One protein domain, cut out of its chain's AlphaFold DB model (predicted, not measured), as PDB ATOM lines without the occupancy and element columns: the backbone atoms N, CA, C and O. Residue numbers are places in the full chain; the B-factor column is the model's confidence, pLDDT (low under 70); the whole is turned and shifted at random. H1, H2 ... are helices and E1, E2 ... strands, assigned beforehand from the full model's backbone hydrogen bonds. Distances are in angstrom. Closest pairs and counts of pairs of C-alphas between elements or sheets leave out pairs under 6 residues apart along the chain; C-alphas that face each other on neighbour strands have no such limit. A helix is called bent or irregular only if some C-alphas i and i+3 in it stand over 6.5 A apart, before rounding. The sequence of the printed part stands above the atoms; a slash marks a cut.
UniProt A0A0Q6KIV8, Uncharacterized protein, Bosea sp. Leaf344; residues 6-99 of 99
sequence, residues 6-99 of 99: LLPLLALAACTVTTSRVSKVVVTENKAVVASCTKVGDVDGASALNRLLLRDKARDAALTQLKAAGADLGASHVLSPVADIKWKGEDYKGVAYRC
ATOM      1  N   LEU A   6     168.894 191.668 114.353       62.03
ATOM      2  CA  LEU A   6     169.234 191.058 115.650       62.03
ATOM      3  C   LEU A   6     168.036 190.962 116.607       62.03
ATOM      4  O   LEU A   6     167.970 190.031 117.407       62.03
ATOM      5  N   LEU A   7     167.063 191.873 116.501       65.62
ATOM      6  CA  LEU A   7     165.852 191.864 117.331       65.62
ATOM      7  C   LEU A   7     165.023 190.565 117.237       65.62
ATOM      8  O   LEU A   7     164.676 190.023 118.288       65.62
ATOM      9  N   PRO A   8     164.710 190.023 116.040       66.38
ATOM     10  CA  PRO A   8     163.914 188.800 115.950       66.38
ATOM     11  C   PRO A   8     164.645 187.569 116.508       66.38
ATOM     12  O   PRO A   8     163.998 186.684 117.061       66.38
ATOM     13  N   LEU A   9     165.984 187.519 116.447       65.31
ATOM     14  CA  LEU A   9     166.751 186.413 117.037       65.31
ATOM     15  C   LEU A   9     166.668 186.386 118.572       65.31
ATOM     16  O   LEU A   9     166.547 185.305 119.148       65.31
ATOM     17  N   LEU A  10     166.695 187.546 119.240       64.38
ATOM     18  CA  LEU A  10     166.542 187.599 120.700       64.38
ATOM     19  C   LEU A  10     165.140 187.163 121.150       64.38
ATOM     20  O   LEU A  10     165.011 186.490 122.173       64.38
ATOM     21  N   ALA A  11     164.100 187.497 120.378       67.25
ATOM     22  CA  ALA A  11     162.730 187.084 120.681       67.25
ATOM     23  C   ALA A  11     162.556 185.556 120.602       67.25
ATOM     24  O   ALA A  11     161.939 184.957 121.483       67.25
ATOM     25  N   LEU A  12     163.153 184.905 119.596       62.84
ATOM     26  CA  LEU A  12     163.125 183.441 119.480       62.84
ATOM     27  C   LEU A  12     163.944 182.756 120.586       62.84
ATOM     28  O   LEU A  12     163.514 181.730 121.116       62.84
ATOM     29  N   ALA A  13     165.088 183.328 120.973       63.06
ATOM     30  CA  ALA A  13     165.926 182.786 122.044       63.06
ATOM     31  C   ALA A  13     165.239 182.818 123.424       63.06
ATOM     32  O   ALA A  13     165.470 181.937 124.250       63.06
ATOM     33  N   ALA A  14     164.362 183.790 123.687       61.56
ATOM     34  CA  ALA A  14     163.632 183.855 124.952       61.56
ATOM     35  C   ALA A  14     162.628 182.692 125.118       61.56
ATOM     36  O   ALA A  14     162.541 182.100 126.195       61.56
ATOM     37  N   CYS A  15     161.919 182.314 124.047       61.16
ATOM     38  CA  CYS A  15     160.943 181.218 124.073       61.16
ATOM     39  C   CYS A  15     161.588 179.823 124.164       61.16
ATOM     40  O   CYS A  15     161.016 178.907 124.760       61.16
ATOM     41  N   THR A  16     162.783 179.627 123.601       62.53
ATOM     42  CA  THR A  16     163.487 178.337 123.714       62.53
ATOM     43  C   THR A  16     164.020 178.111 125.126       62.53
ATOM     44  O   THR A  16     164.001 176.990 125.629       62.53
ATOM     45  N   VAL A  17     164.439 179.176 125.809       61.84
ATOM     46  CA  VAL A  17     164.975 179.096 127.173       61.84
ATOM     47  C   VAL A  17     163.895 178.720 128.191       61.84
ATOM     48  O   VAL A  17     164.158 177.905 129.076       61.84
ATOM     49  N   THR A  18     162.685 179.271 128.085       63.03
ATOM     50  CA  THR A  18     161.577 178.923 128.993       63.03
ATOM     51  C   THR A  18     161.096 177.492 128.765       63.03
ATOM     52  O   THR A  18     160.981 176.723 129.718       63.03
ATOM     53  N   THR A  19     160.921 177.085 127.507       68.19
ATOM     54  CA  THR A  19     160.513 175.713 127.158       68.19
ATOM     55  C   THR A  19     161.547 174.667 127.583       68.19
ATOM     56  O   THR A  19     161.166 173.624 128.113       68.19
ATOM     57  N   SER A  20     162.850 174.958 127.460       72.12
ATOM     58  CA  SER A  20     163.917 174.071 127.952       72.12
ATOM     59  C   SER A  20     163.887 173.887 129.470       72.12
ATOM     60  O   SER A  20     164.018 172.763 129.955       72.12
ATOM     61  N   ARG A  21     163.693 174.973 130.235       76.81
ATOM     62  CA  ARG A  21     163.643 174.891 131.706       76.81
ATOM     63  C   ARG A  21     162.473 174.039 132.178       76.81
ATOM     64  O   ARG A  21     162.668 173.157 133.005       76.81
ATOM     65  N   VAL A  22     161.294 174.252 131.599       80.75
ATOM     66  CA  VAL A  22     160.084 173.482 131.920       80.75
ATOM     67  C   VAL A  22     160.217 172.024 131.474       80.75
ATOM     68  O   VAL A  22     159.829 171.118 132.209       80.75
ATOM     69  N   SER A  23     160.815 171.761 130.306       81.81
ATOM     70  CA  SER A  23     161.002 170.395 129.799       81.81
ATOM     71  C   SER A  23     161.978 169.560 130.633       81.81
ATOM     72  O   SER A  23     161.904 168.333 130.586       81.81
ATOM     73  N   LYS A  24     162.887 170.200 131.378       87.75
ATOM     74  CA  LYS A  24     163.821 169.518 132.284       87.75
ATOM     75  C   LYS A  24     163.132 168.989 133.546       87.75
ATOM     76  O   LYS A  24     163.640 168.050 134.153       87.75
ATOM     77  N   VAL A  25     161.999 169.573 133.941       93.81
ATOM     78  CA  VAL A  25     161.295 169.190 135.167       93.81
ATOM     79  C   VAL A  25     160.516 167.895 134.956       93.81
ATOM     80  O   VAL A  25     159.610 167.809 134.118       93.81
ATOM     81  N   VAL A  26     160.844 166.884 135.756       95.00
ATOM     82  CA  VAL A  26     160.161 165.589 135.759       95.00
ATOM     83  C   VAL A  26     159.107 165.575 136.860       95.00
ATOM     84  O   VAL A  26     159.423 165.763 138.030       95.00
ATOM     85  N   VAL A  27     157.848 165.323 136.502       95.31
ATOM     86  CA  VAL A  27     156.781 165.099 137.488       95.31
ATOM     87  C   VAL A  27     156.658 163.599 137.728       95.31
ATOM     88  O   VAL A  27     156.574 162.832 136.770       95.31
ATOM     89  N   THR A  28     156.675 163.178 138.987       94.94
ATOM     90  CA  THR A  28     156.648 161.768 139.395       94.94
ATOM     91  C   THR A  28     155.786 161.595 140.640       94.94
ATOM     92  O   THR A  28     155.662 162.514 141.436       94.94
ATOM     93  N   GLU A  29     155.199 160.418 140.830       94.25
ATOM     94  CA  GLU A  29     154.505 160.041 142.073       94.25
ATOM     95  C   GLU A  29     155.398 159.138 142.951       94.25
ATOM     96  O   GLU A  29     155.178 158.970 144.149       94.25
ATOM     97  N   ASN A  30     156.504 158.634 142.386       94.25
ATOM     98  CA  ASN A  30     157.420 157.737 143.072       94.25
ATOM     99  C   ASN A  30     158.404 158.499 143.975       94.25
ATOM    100  O   ASN A  30     159.377 159.099 143.508       94.25
ATOM    101  N   LYS A  31     158.195 158.383 145.290       93.12
ATOM    102  CA  LYS A  31     159.043 158.978 146.337       93.12
ATOM    103  C   LYS A  31     160.510 158.541 146.275       93.12
ATOM    104  O   LYS A  31     161.375 159.320 146.665       93.12
ATOM    105  N   ALA A  32     160.811 157.343 145.773       93.75
ATOM    106  CA  ALA A  32     162.188 156.854 145.684       93.75
ATOM    107  C   ALA A  32     163.051 157.697 144.729       93.75
ATOM    108  O   ALA A  32     164.248 157.841 144.954       93.75
ATOM    109  N   VAL A  33     162.441 158.302 143.701       92.25
ATOM    110  CA  VAL A  33     163.146 159.133 142.708       92.25
ATOM    111  C   VAL A  33     163.679 160.430 143.327       92.25
ATOM    112  O   VAL A  33     164.713 160.930 142.901       92.25
ATOM    113  N   VAL A  34     163.001 160.960 144.348       94.25
ATOM    114  CA  VAL A  34     163.358 162.230 145.007       94.25
ATOM    115  C   VAL A  34     164.020 162.040 146.374       94.25
ATOM    116  O   VAL A  34     164.302 163.022 147.055       94.25
ATOM    117  N   ALA A  35     164.280 160.795 146.790       93.38
ATOM    118  CA  ALA A  35     164.743 160.471 148.141       93.38
ATOM    119  C   ALA A  35     166.099 161.106 148.504       93.38
ATOM    120  O   ALA A  35     166.321 161.450 149.661       93.38
ATOM    121  N   SER A  36     166.992 161.281 147.526       93.62
ATOM    122  CA  SER A  36     168.299 161.934 147.692       93.62
ATOM    123  C   SER A  36     168.289 163.430 147.355       93.62
ATOM    124  O   SER A  36     169.332 164.080 147.420       93.62
ATOM    125  N   CYS A  37     167.139 163.986 146.973       95.31
ATOM    126  CA  CYS A  37     167.035 165.351 146.471       95.31
ATOM    127  C   CYS A  37     166.610 166.332 147.566       95.31
ATOM    128  O   CYS A  37     165.957 165.977 148.547       95.31
ATOM    129  N   THR A  38     166.941 167.608 147.378       97.12
ATOM    130  CA  THR A  38     166.603 168.658 148.350       97.12
ATOM    131  C   THR A  38     165.241 169.262 148.028       97.12
ATOM    132  O   THR A  38     165.015 169.685 146.893       97.12
ATOM    133  N   LYS A  39     164.330 169.342 149.007       97.19
ATOM    134  CA  LYS A  39     163.054 170.060 148.838       97.19
ATOM    135  C   LYS A  39     163.336 171.549 148.613       97.19
ATOM    136  O   LYS A  39     164.033 172.165 149.412       97.19
ATOM    137  N   VAL A  40     162.761 172.122 147.556       96.56
ATOM    138  CA  VAL A  40     162.877 173.559 147.245       96.56
ATOM    139  C   VAL A  40     161.576 174.332 147.447       96.56
ATOM    140  O   VAL A  40     161.618 175.547 147.599       96.56
ATOM    141  N   GLY A  41     160.427 173.654 147.501       96.44
ATOM    142  CA  GLY A  41     159.151 174.303 147.799       96.44
ATOM    143  C   GLY A  41     157.942 173.425 147.507       96.44
ATOM    144  O   GLY A  41     158.078 172.293 147.047       96.44
ATOM    145  N   ASP A  42     156.763 173.957 147.794       97.38
ATOM    146  CA  ASP A  42     155.476 173.370 147.429       97.38
ATOM    147  C   ASP A  42     154.936 174.090 146.181       97.38
ATOM    148  O   ASP A  42     155.143 175.294 146.017       97.38
ATOM    149  N   VAL A  43     154.287 173.351 145.282       96.50
ATOM    150  CA  VAL A  43     153.774 173.849 143.993       96.50
ATOM    151  C   VAL A  43     152.331 173.403 143.775       96.50
ATOM    152  O   VAL A  43     151.897 172.386 144.318       96.50
ATOM    153  N   ASP A  44     151.589 174.148 142.960       94.12
ATOM    154  CA  ASP A  44     150.203 173.838 142.604       94.12
ATOM    155  C   ASP A  44     150.032 173.833 141.079       94.12
ATOM    156  O   ASP A  44     150.443 174.767 140.391       94.12
ATOM    157  N   GLY A  45     149.452 172.754 140.552       89.50
ATOM    158  CA  GLY A  45     149.102 172.588 139.143       89.50
ATOM    159  C   GLY A  45     147.667 172.988 138.800       89.50
ATOM    160  O   GLY A  45     147.211 172.746 137.676       89.50
ATOM    161  N   ALA A  46     146.905 173.523 139.756       89.06
ATOM    162  CA  ALA A  46     145.531 173.928 139.528       89.06
ATOM    163  C   ALA A  46     145.457 175.077 138.508       89.06
ATOM    164  O   ALA A  46     146.141 176.090 138.611       89.06
ATOM    165  N   SER A  47     144.566 174.934 137.530       83.75
ATOM    166  CA  SER A  47     144.206 175.999 136.597       83.75
ATOM    167  C   SER A  47     142.693 176.189 136.587       83.75
ATOM    168  O   SER A  47     141.937 175.238 136.811       83.75
ATOM    169  N   ALA A  48     142.231 177.402 136.273       78.62
ATOM    170  CA  ALA A  48     140.802 177.684 136.112       78.62
ATOM    171  C   ALA A  48     140.142 176.788 135.044       78.62
ATOM    172  O   ALA A  48     138.958 176.471 135.139       78.62
ATOM    173  N   LEU A  49     140.922 176.323 134.060       74.81
ATOM    174  CA  LEU A  49     140.464 175.446 132.986       74.81
ATOM    175  C   LEU A  49     140.277 173.993 133.440       74.81
ATOM    176  O   LEU A  49     139.482 173.275 132.839       74.81
ATOM    177  N   ASN A  50     140.935 173.551 134.519       75.75
ATOM    178  CA  ASN A  50     140.891 172.149 134.958       75.75
ATOM    179  C   ASN A  50     139.464 171.666 135.284       75.75
ATOM    180  O   ASN A  50     139.196 170.475 135.174       75.75
ATOM    181  N   ARG A  51     138.545 172.577 135.643       73.44
ATOM    182  CA  ARG A  51     137.133 172.266 135.943       73.44
ATOM    183  C   ARG A  51     136.244 172.115 134.705       73.44
ATOM    184  O   ARG A  51     135.142 171.591 134.816       73.44
ATOM    185  N   LEU A  52     136.696 172.610 133.555       79.44
ATOM    186  CA  LEU A  52     135.945 172.614 132.294       79.44
ATOM    187  C   LEU A  52     136.445 171.547 131.314       79.44
ATOM    188  O   LEU A  52     135.772 171.226 130.338       79.44
ATOM    189  N   LEU A  53     137.645 171.019 131.552       81.81
ATOM    190  CA  LEU A  53     138.290 170.039 130.696       81.81
ATOM    191  C   LEU A  53     137.858 168.614 131.050       81.81
ATOM    192  O   LEU A  53     137.620 168.278 132.209       81.81
ATOM    193  N   LEU A  54     137.855 167.740 130.041       86.69
ATOM    194  CA  LEU A  54     137.838 166.297 130.274       86.69
ATOM    195  C   LEU A  54     139.037 165.915 131.148       86.69
ATOM    196  O   LEU A  54     140.122 166.473 130.982       86.69
ATOM    197  N   ARG A  55     138.857 164.934 132.039       85.81
ATOM    198  CA  ARG A  55     139.858 164.539 133.047       85.81
ATOM    199  C   ARG A  55     141.266 164.376 132.474       85.81
ATOM    200  O   ARG A  55     142.216 164.892 133.049       85.81
ATOM    201  N   ASP A  56     141.404 163.706 131.334       86.44
ATOM    202  CA  ASP A  56     142.719 163.456 130.735       86.44
ATOM    203  C   ASP A  56     143.388 164.768 130.281       86.44
ATOM    204  O   ASP A  56     144.576 164.976 130.512       86.44
ATOM    205  N   LYS A  57     142.606 165.720 129.751       89.44
ATOM    206  CA  LYS A  57     143.088 167.070 129.417       89.44
ATOM    207  C   LYS A  57     143.377 167.909 130.659       89.44
ATOM    208  O   LYS A  57     144.347 168.661 130.659       89.44
ATOM    209  N   ALA A  58     142.578 167.765 131.715       90.25
ATOM    210  CA  ALA A  58     142.842 168.409 132.999       90.25
ATOM    211  C   ALA A  58     144.144 167.889 133.632       90.25
ATOM    212  O   ALA A  58     144.896 168.678 134.199       90.25
ATOM    213  N   ARG A  59     144.448 166.591 133.485       91.75
ATOM    214  CA  ARG A  59     145.717 165.996 133.929       91.75
ATOM    215  C   ARG A  59     146.891 166.567 133.148       91.75
ATOM    216  O   ARG A  59     147.853 167.024 133.753       91.75
ATOM    217  N   ASP A  60     146.811 166.585 131.820       91.75
ATOM    218  CA  ASP A  60     147.892 167.110 130.976       91.75
ATOM    219  C   ASP A  60     148.156 168.603 131.253       91.75
ATOM    220  O   ASP A  60     149.309 169.042 131.331       91.75
ATOM    221  N   ALA A  61     147.090 169.381 131.472       91.75
ATOM    222  CA  ALA A  61     147.187 170.777 131.888       91.75
ATOM    223  C   ALA A  61     147.859 170.908 133.263       91.75
ATOM    224  O   ALA A  61     148.806 171.683 133.406       91.75
ATOM    225  N   ALA A  62     147.434 170.113 134.246       93.69
ATOM    226  CA  ALA A  62     148.014 170.108 135.585       93.69
ATOM    227  C   ALA A  62     149.499 169.720 135.584       93.69
ATOM    228  O   ALA A  62     150.307 170.397 136.213       93.69
ATOM    229  N   LEU A  63     149.888 168.693 134.821       94.25
ATOM    230  CA  LEU A  63     151.292 168.306 134.646       94.25
ATOM    231  C   LEU A  63     152.119 169.448 134.056       94.25
ATOM    232  O   LEU A  63     153.242 169.692 134.496       94.25
ATOM    233  N   THR A  64     151.569 170.163 133.076       93.56
ATOM    234  CA  THR A  64     152.242 171.311 132.458       93.56
ATOM    235  C   THR A  64     152.446 172.441 133.466       93.56
ATOM    236  O   THR A  64     153.549 172.978 133.561       93.56
ATOM    237  N   GLN A  65     151.421 172.764 134.260       93.88
ATOM    238  CA  GLN A  65     151.509 173.793 135.301       93.88
ATOM    239  C   GLN A  65     152.493 173.406 136.412       93.88
ATOM    240  O   GLN A  65     153.327 174.220 136.797       93.88
ATOM    241  N   LEU A  66     152.483 172.146 136.858       95.38
ATOM    242  CA  LEU A  66     153.441 171.642 137.847       95.38
ATOM    243  C   LEU A  66     154.888 171.751 137.361       95.38
ATOM    244  O   LEU A  66     155.765 172.140 138.130       95.38
ATOM    245  N   LYS A  67     155.152 171.445 136.083       95.19
ATOM    246  CA  LYS A  67     156.490 171.620 135.500       95.19
ATOM    247  C   LYS A  67     156.905 173.085 135.445       95.19
ATOM    248  O   LYS A  67     158.060 173.383 135.730       95.19
ATOM    249  N   ALA A  68     155.987 173.984 135.091       93.56
ATOM    250  CA  ALA A  68     156.258 175.419 135.061       93.56
ATOM    251  C   ALA A  68     156.579 175.956 136.462       93.56
ATOM    252  O   ALA A  68     157.667 176.484 136.672       93.56
ATOM    253  N   ALA A  69     155.710 175.690 137.440       94.50
ATOM    254  CA  ALA A  69     155.917 176.095 138.828       94.50
ATOM    255  C   ALA A  69     157.202 175.491 139.427       94.50
ATOM    256  O   ALA A  69     157.953 176.169 140.125       94.50
ATOM    257  N   GLY A  70     157.506 174.225 139.118       95.12
ATOM    258  CA  GLY A  70     158.771 173.604 139.509       95.12
ATOM    259  C   GLY A  70     159.985 174.285 138.870       95.12
ATOM    260  O   GLY A  70     160.984 174.530 139.549       95.12
ATOM    261  N   ALA A  71     159.906 174.630 137.583       94.00
ATOM    262  CA  ALA A  71     160.987 175.304 136.869       94.00
ATOM    263  C   ALA A  71     161.255 176.711 137.423       94.00
ATOM    264  O   ALA A  71     162.421 177.094 137.542       94.00
ATOM    265  N   ASP A  72     160.208 177.437 137.822       92.69
ATOM    266  CA  ASP A  72     160.313 178.759 138.452       92.69
ATOM    267  C   ASP A  72     161.056 178.696 139.798       92.69
ATOM    268  O   ASP A  72     161.828 179.596 140.132       92.69
ATOM    269  N   LEU A  73     160.917 177.587 140.535       94.12
ATOM    270  CA  LEU A  73     161.677 177.303 141.761       94.12
ATOM    271  C   LEU A  73     163.069 176.692 141.494       94.12
ATOM    272  O   LEU A  73     163.835 176.394 142.418       94.12
ATOM    273  N   GLY A  74     163.426 176.468 140.226       92.69
ATOM    274  CA  GLY A  74     164.657 175.787 139.834       92.69
ATOM    275  C   GLY A  74     164.728 174.341 140.337       92.69
ATOM    276  O   GLY A  74     165.812 173.880 140.706       92.69
ATOM    277  N   ALA A  75     163.590 173.653 140.424       94.62
ATOM    278  CA  ALA A  75     163.544 172.217 140.658       94.62
ATOM    279  C   ALA A  75     163.923 171.434 139.395       94.62
ATOM    280  O   ALA A  75     163.807 171.917 138.269       94.62
ATOM    281  N   SER A  76     164.362 170.197 139.601       95.19
ATOM    282  CA  SER A  76     164.501 169.191 138.544       95.19
ATOM    283  C   SER A  76     163.388 168.148 138.604       95.19
ATOM    284  O   SER A  76     163.047 167.565 137.578       95.19
ATOM    285  N   HIS A  77     162.781 167.952 139.778       96.69
ATOM    286  CA  HIS A  77     161.698 166.998 139.983       96.69
ATOM    287  C   HIS A  77     160.539 167.628 140.751       96.69
ATOM    288  O   HIS A  77     160.741 168.475 141.618       96.69
ATOM    289  N   VAL A  78     159.320 167.183 140.466       97.38
ATOM    290  CA  VAL A  78     158.119 167.510 141.238       97.38
ATOM    291  C   VAL A  78     157.433 166.208 141.624       97.38
ATOM    292  O   VAL A  78     157.039 165.428 140.760       97.38
ATOM    293  N   LEU A  79     157.292 165.970 142.925       97.44
ATOM    294  CA  LEU A  79     156.545 164.840 143.461       97.44
ATOM    295  C   LEU A  79     155.059 165.213 143.532       97.44
ATOM    296  O   LEU A  79     154.708 166.122 144.283       97.44
ATOM    297  N   SER A  80     154.191 164.549 142.771       96.62
ATOM    298  CA  SER A  80     152.755 164.852 142.739       96.62
ATOM    299  C   SER A  80     151.909 163.629 142.362       96.62
ATOM    300  O   SER A  80     152.299 162.888 141.454       96.62
ATOM    301  N   PRO A  81     150.717 163.448 142.974       94.50
ATOM    302  CA  PRO A  81     149.778 162.388 142.603       94.50
ATOM    303  C   PRO A  81     149.228 162.530 141.177       94.50
ATOM    304  O   PRO A  81     148.739 161.557 140.612       94.50
ATOM    305  N   VAL A  82     149.331 163.715 140.562       94.44
ATOM    306  CA  VAL A  82     148.906 163.960 139.170       94.44
ATOM    307  C   VAL A  82     149.686 163.091 138.171       94.44
ATOM    308  O   VAL A  82     149.188 162.799 137.082       94.44
ATOM    309  N   ALA A  83     150.902 162.660 138.527       93.38
ATOM    310  CA  ALA A  83     151.715 161.770 137.699       93.38
ATOM    311  C   ALA A  83     151.228 160.308 137.695       93.38
ATOM    312  O   ALA A  83     151.678 159.536 136.845       93.38
ATOM    313  N   ASP A  84     150.312 159.917 138.588       91.62
ATOM    314  CA  ASP A  84     149.681 158.599 138.526       91.62
ATOM    315  C   ASP A  84     148.703 158.541 137.339       91.62
ATOM    316  O   ASP A  84     147.819 159.384 137.159       91.62
ATOM    317  N   ILE A  85     148.815 157.491 136.525       87.38
ATOM    318  CA  ILE A  85     147.880 157.222 135.431       87.38
ATOM    319  C   ILE A  85     146.437 157.027 135.927       87.38
ATOM    320  O   ILE A  85     145.496 157.275 135.172       87.38
ATOM    321  N   LYS A  86     146.260 156.616 137.187       89.31
ATOM    322  CA  LYS A  86     144.967 156.412 137.855       89.31
ATOM    323  C   LYS A  86     144.439 157.660 138.566       89.31
ATOM    324  O   LYS A  86     143.409 157.574 139.239       89.31
ATOM    325  N   TRP A  87     145.112 158.802 138.431       90.31
ATOM    326  CA  TRP A  87     144.712 160.051 139.070       90.31
ATOM    327  C   TRP A  87     143.264 160.445 138.733       90.31
ATOM    328  O   TRP A  87     142.834 160.423 137.575       90.31
ATOM    329  N   LYS A  88     142.497 160.808 139.769       86.25
ATOM    330  CA  LYS A  88     141.044 161.037 139.687       86.25
ATOM    331  C   LYS A  88     140.626 162.507 139.624       86.25
ATOM    332  O   LYS A  88     139.435 162.773 139.510       86.25
ATOM    333  N   GLY A  89     141.568 163.450 139.657       81.44
ATOM    334  CA  GLY A  89     141.254 164.885 139.628       81.44
ATOM    335  C   GLY A  89     141.085 165.545 140.998       81.44
ATOM    336  O   GLY A  89     140.571 166.655 141.064       81.44
ATOM    337  N   GLU A  90     141.474 164.874 142.085       77.25
ATOM    338  CA  GLU A  90     141.219 165.352 143.454       77.25
ATOM    339  C   GLU A  90     142.290 166.326 143.964       77.25
ATOM    340  O   GLU A  90     141.956 167.325 144.595       77.25
ATOM    341  N   ASP A  91     143.568 166.060 143.670       87.94
ATOM    342  CA  ASP A  91     144.694 166.871 144.141       87.94
ATOM    343  C   ASP A  91     145.623 167.266 142.989       87.94
ATOM    344  O   ASP A  91     146.075 166.418 142.217       87.94
ATOM    345  N   TYR A  92     145.887 168.567 142.889       92.69
ATOM    346  CA  TYR A  92     146.754 169.201 141.894       92.69
ATOM    347  C   TYR A  92     148.094 169.642 142.483       92.69
ATOM    348  O   TYR A  92     148.930 170.185 141.758       92.69
ATOM    349  N   LYS A  93     148.301 169.444 143.785       95.69
ATOM    350  CA  LYS A  93     149.502 169.886 144.483       95.69
ATOM    351  C   LYS A  93     150.689 168.984 144.182       95.69
ATOM    352  O   LYS A  93     150.563 167.822 143.781       95.69
ATOM    353  N   GLY A  94     151.870 169.533 144.403       96.06
ATOM    354  CA  GLY A  94     153.117 168.797 144.352       96.06
ATOM    355  C   GLY A  94     154.179 169.420 145.241       96.06
ATOM    356  O   GLY A  94     154.040 170.539 145.732       96.06
ATOM    357  N   VAL A  95     155.266 168.684 145.427       97.75
ATOM    358  CA  VAL A  95     156.448 169.151 146.148       97.75
ATOM    359  C   VAL A  95     157.613 169.185 145.172       97.75
ATOM    360  O   VAL A  95     157.934 168.179 144.542       97.75
ATOM    361  N   ALA A  96     158.232 170.349 145.026       97.38
ATOM    362  CA  ALA A  96     159.352 170.568 144.131       97.38
ATOM    363  C   ALA A  96     160.676 170.192 144.815       97.38
ATOM    364  O   ALA A  96     160.946 170.582 145.956       97.38
ATOM    365  N   TYR A  97     161.522 169.462 144.090       97.25
ATOM    366  CA  TYR A  97     162.826 168.977 144.526       97.25
ATOM    367  C   TYR A  97     163.926 169.370 143.541       97.25
ATOM    368  O   TYR A  97     163.757 169.320 142.318       97.25
ATOM    369  N   ARG A  98     165.092 169.706 144.090       95.50
ATOM    370  CA  ARG A  98     166.335 169.884 143.349       95.50
ATOM    371  C   ARG A  98     167.266 168.710 143.619       95.50
ATOM    372  O   ARG A  98     167.811 168.558 144.713       95.50
ATOM    373  N   CYS A  99     167.392 167.903 142.580       91.00
ATOM    374  CA  CYS A  99     168.544 167.086 142.246       91.00
ATOM    375  C   CYS A  99     169.330 167.866 141.162       91.00
ATOM    376  O   CYS A  99     170.566 167.886 141.214       91.00
TER     377      CYS A  99
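Overview. This is residues 6 to 99 of the 99 residues of an uncharacterized protein of Bosea sp. Leaf344 (UniProt A0A0Q6KIV8). A small four-stranded sheet has one long helix, H4, slanting over one face, and a second long helix, H1, sticks out from this body like an arm with its residues 6 to 17. Short H3 sits at the beginning of H4, away from the sheet, and a long loop joins the last two strands. The printed part has 94 residues, with four named helices and four named strands in the order H1 E1 H2 E2 H3 H4 E3 E4, in the mixed class of helices and strands. The sheet runs E1 E3 E4 E2 and is mixed, with one parallel and two antiparallel pairs. The whole is only just compact, close to loose, with a radius of gyration of the C-alphas of 14.4 A, and its outline is flat, with spans of 47 by 37 by 18 A.

Along the chain. H1, residues 6 to 24, begins with C-alpha 6 at (169.234, 191.058, 115.650) and is 27.7 A long. E1 is residues 26 to 28, H2 residues 31 to 34, and E2 residues 38 to 44, 18.1 A long. H3, residues 48 to 51, is only just irregular, with C-alphas 48 and 51 6.55 A apart. H4, residues 55 to 72, is 25.5 A long and begins at (139.858, 164.539, 133.047). E3 is residues 77 to 79; E4, residues 93 to 98, is 16.9 A long and ends with C-alpha 98 at (166.335, 169.884, 143.349).

Arrangement. E1 and E3 are parallel, with N 78 and O 26 2.8 A apart, within hydrogen-bond range. E3 and E4 form an antiparallel hairpin, with N 79 and O 95 at 2.8 A. E4 and E2 are antiparallel, with N 96 and O 41 at 2.8 A. H4 is on the sheet at a height of 7.0 A, in two layers, a helix on one face of a sheet; it lies over E4, slantwise at 38 degrees on the local plane. E1, H2, E2 and E2, H3 H4, E3 are split strand-helix-strand units, same-way strands with others between them, each with a right-handed crossover. H2 only grazes the sheet. H1 touches H4 with residues 21 to 24 alone, closest at the C-alphas of Val 22 and Ala 68, 5.3 A. Their lines are only just about perpendicular, at 70.0 degrees. H3 touches H4, closest at the C-alphas of Asn 50 and Ala 58, 4.7 A. In H4 every O i to N i+4 pair is within hydrogen-bond range, in H1 14 of 15; H2 and H3 are too short for such a pair.

Size, cuts and confidence. The C-alphas farthest apart, those of Leu 6 and Lys 86, are 47.8 A apart. The printed part has no cut. The link E3 to E4 is long, 13 residues; the others are tight. Residues 6 to 19 have pLDDT under 70.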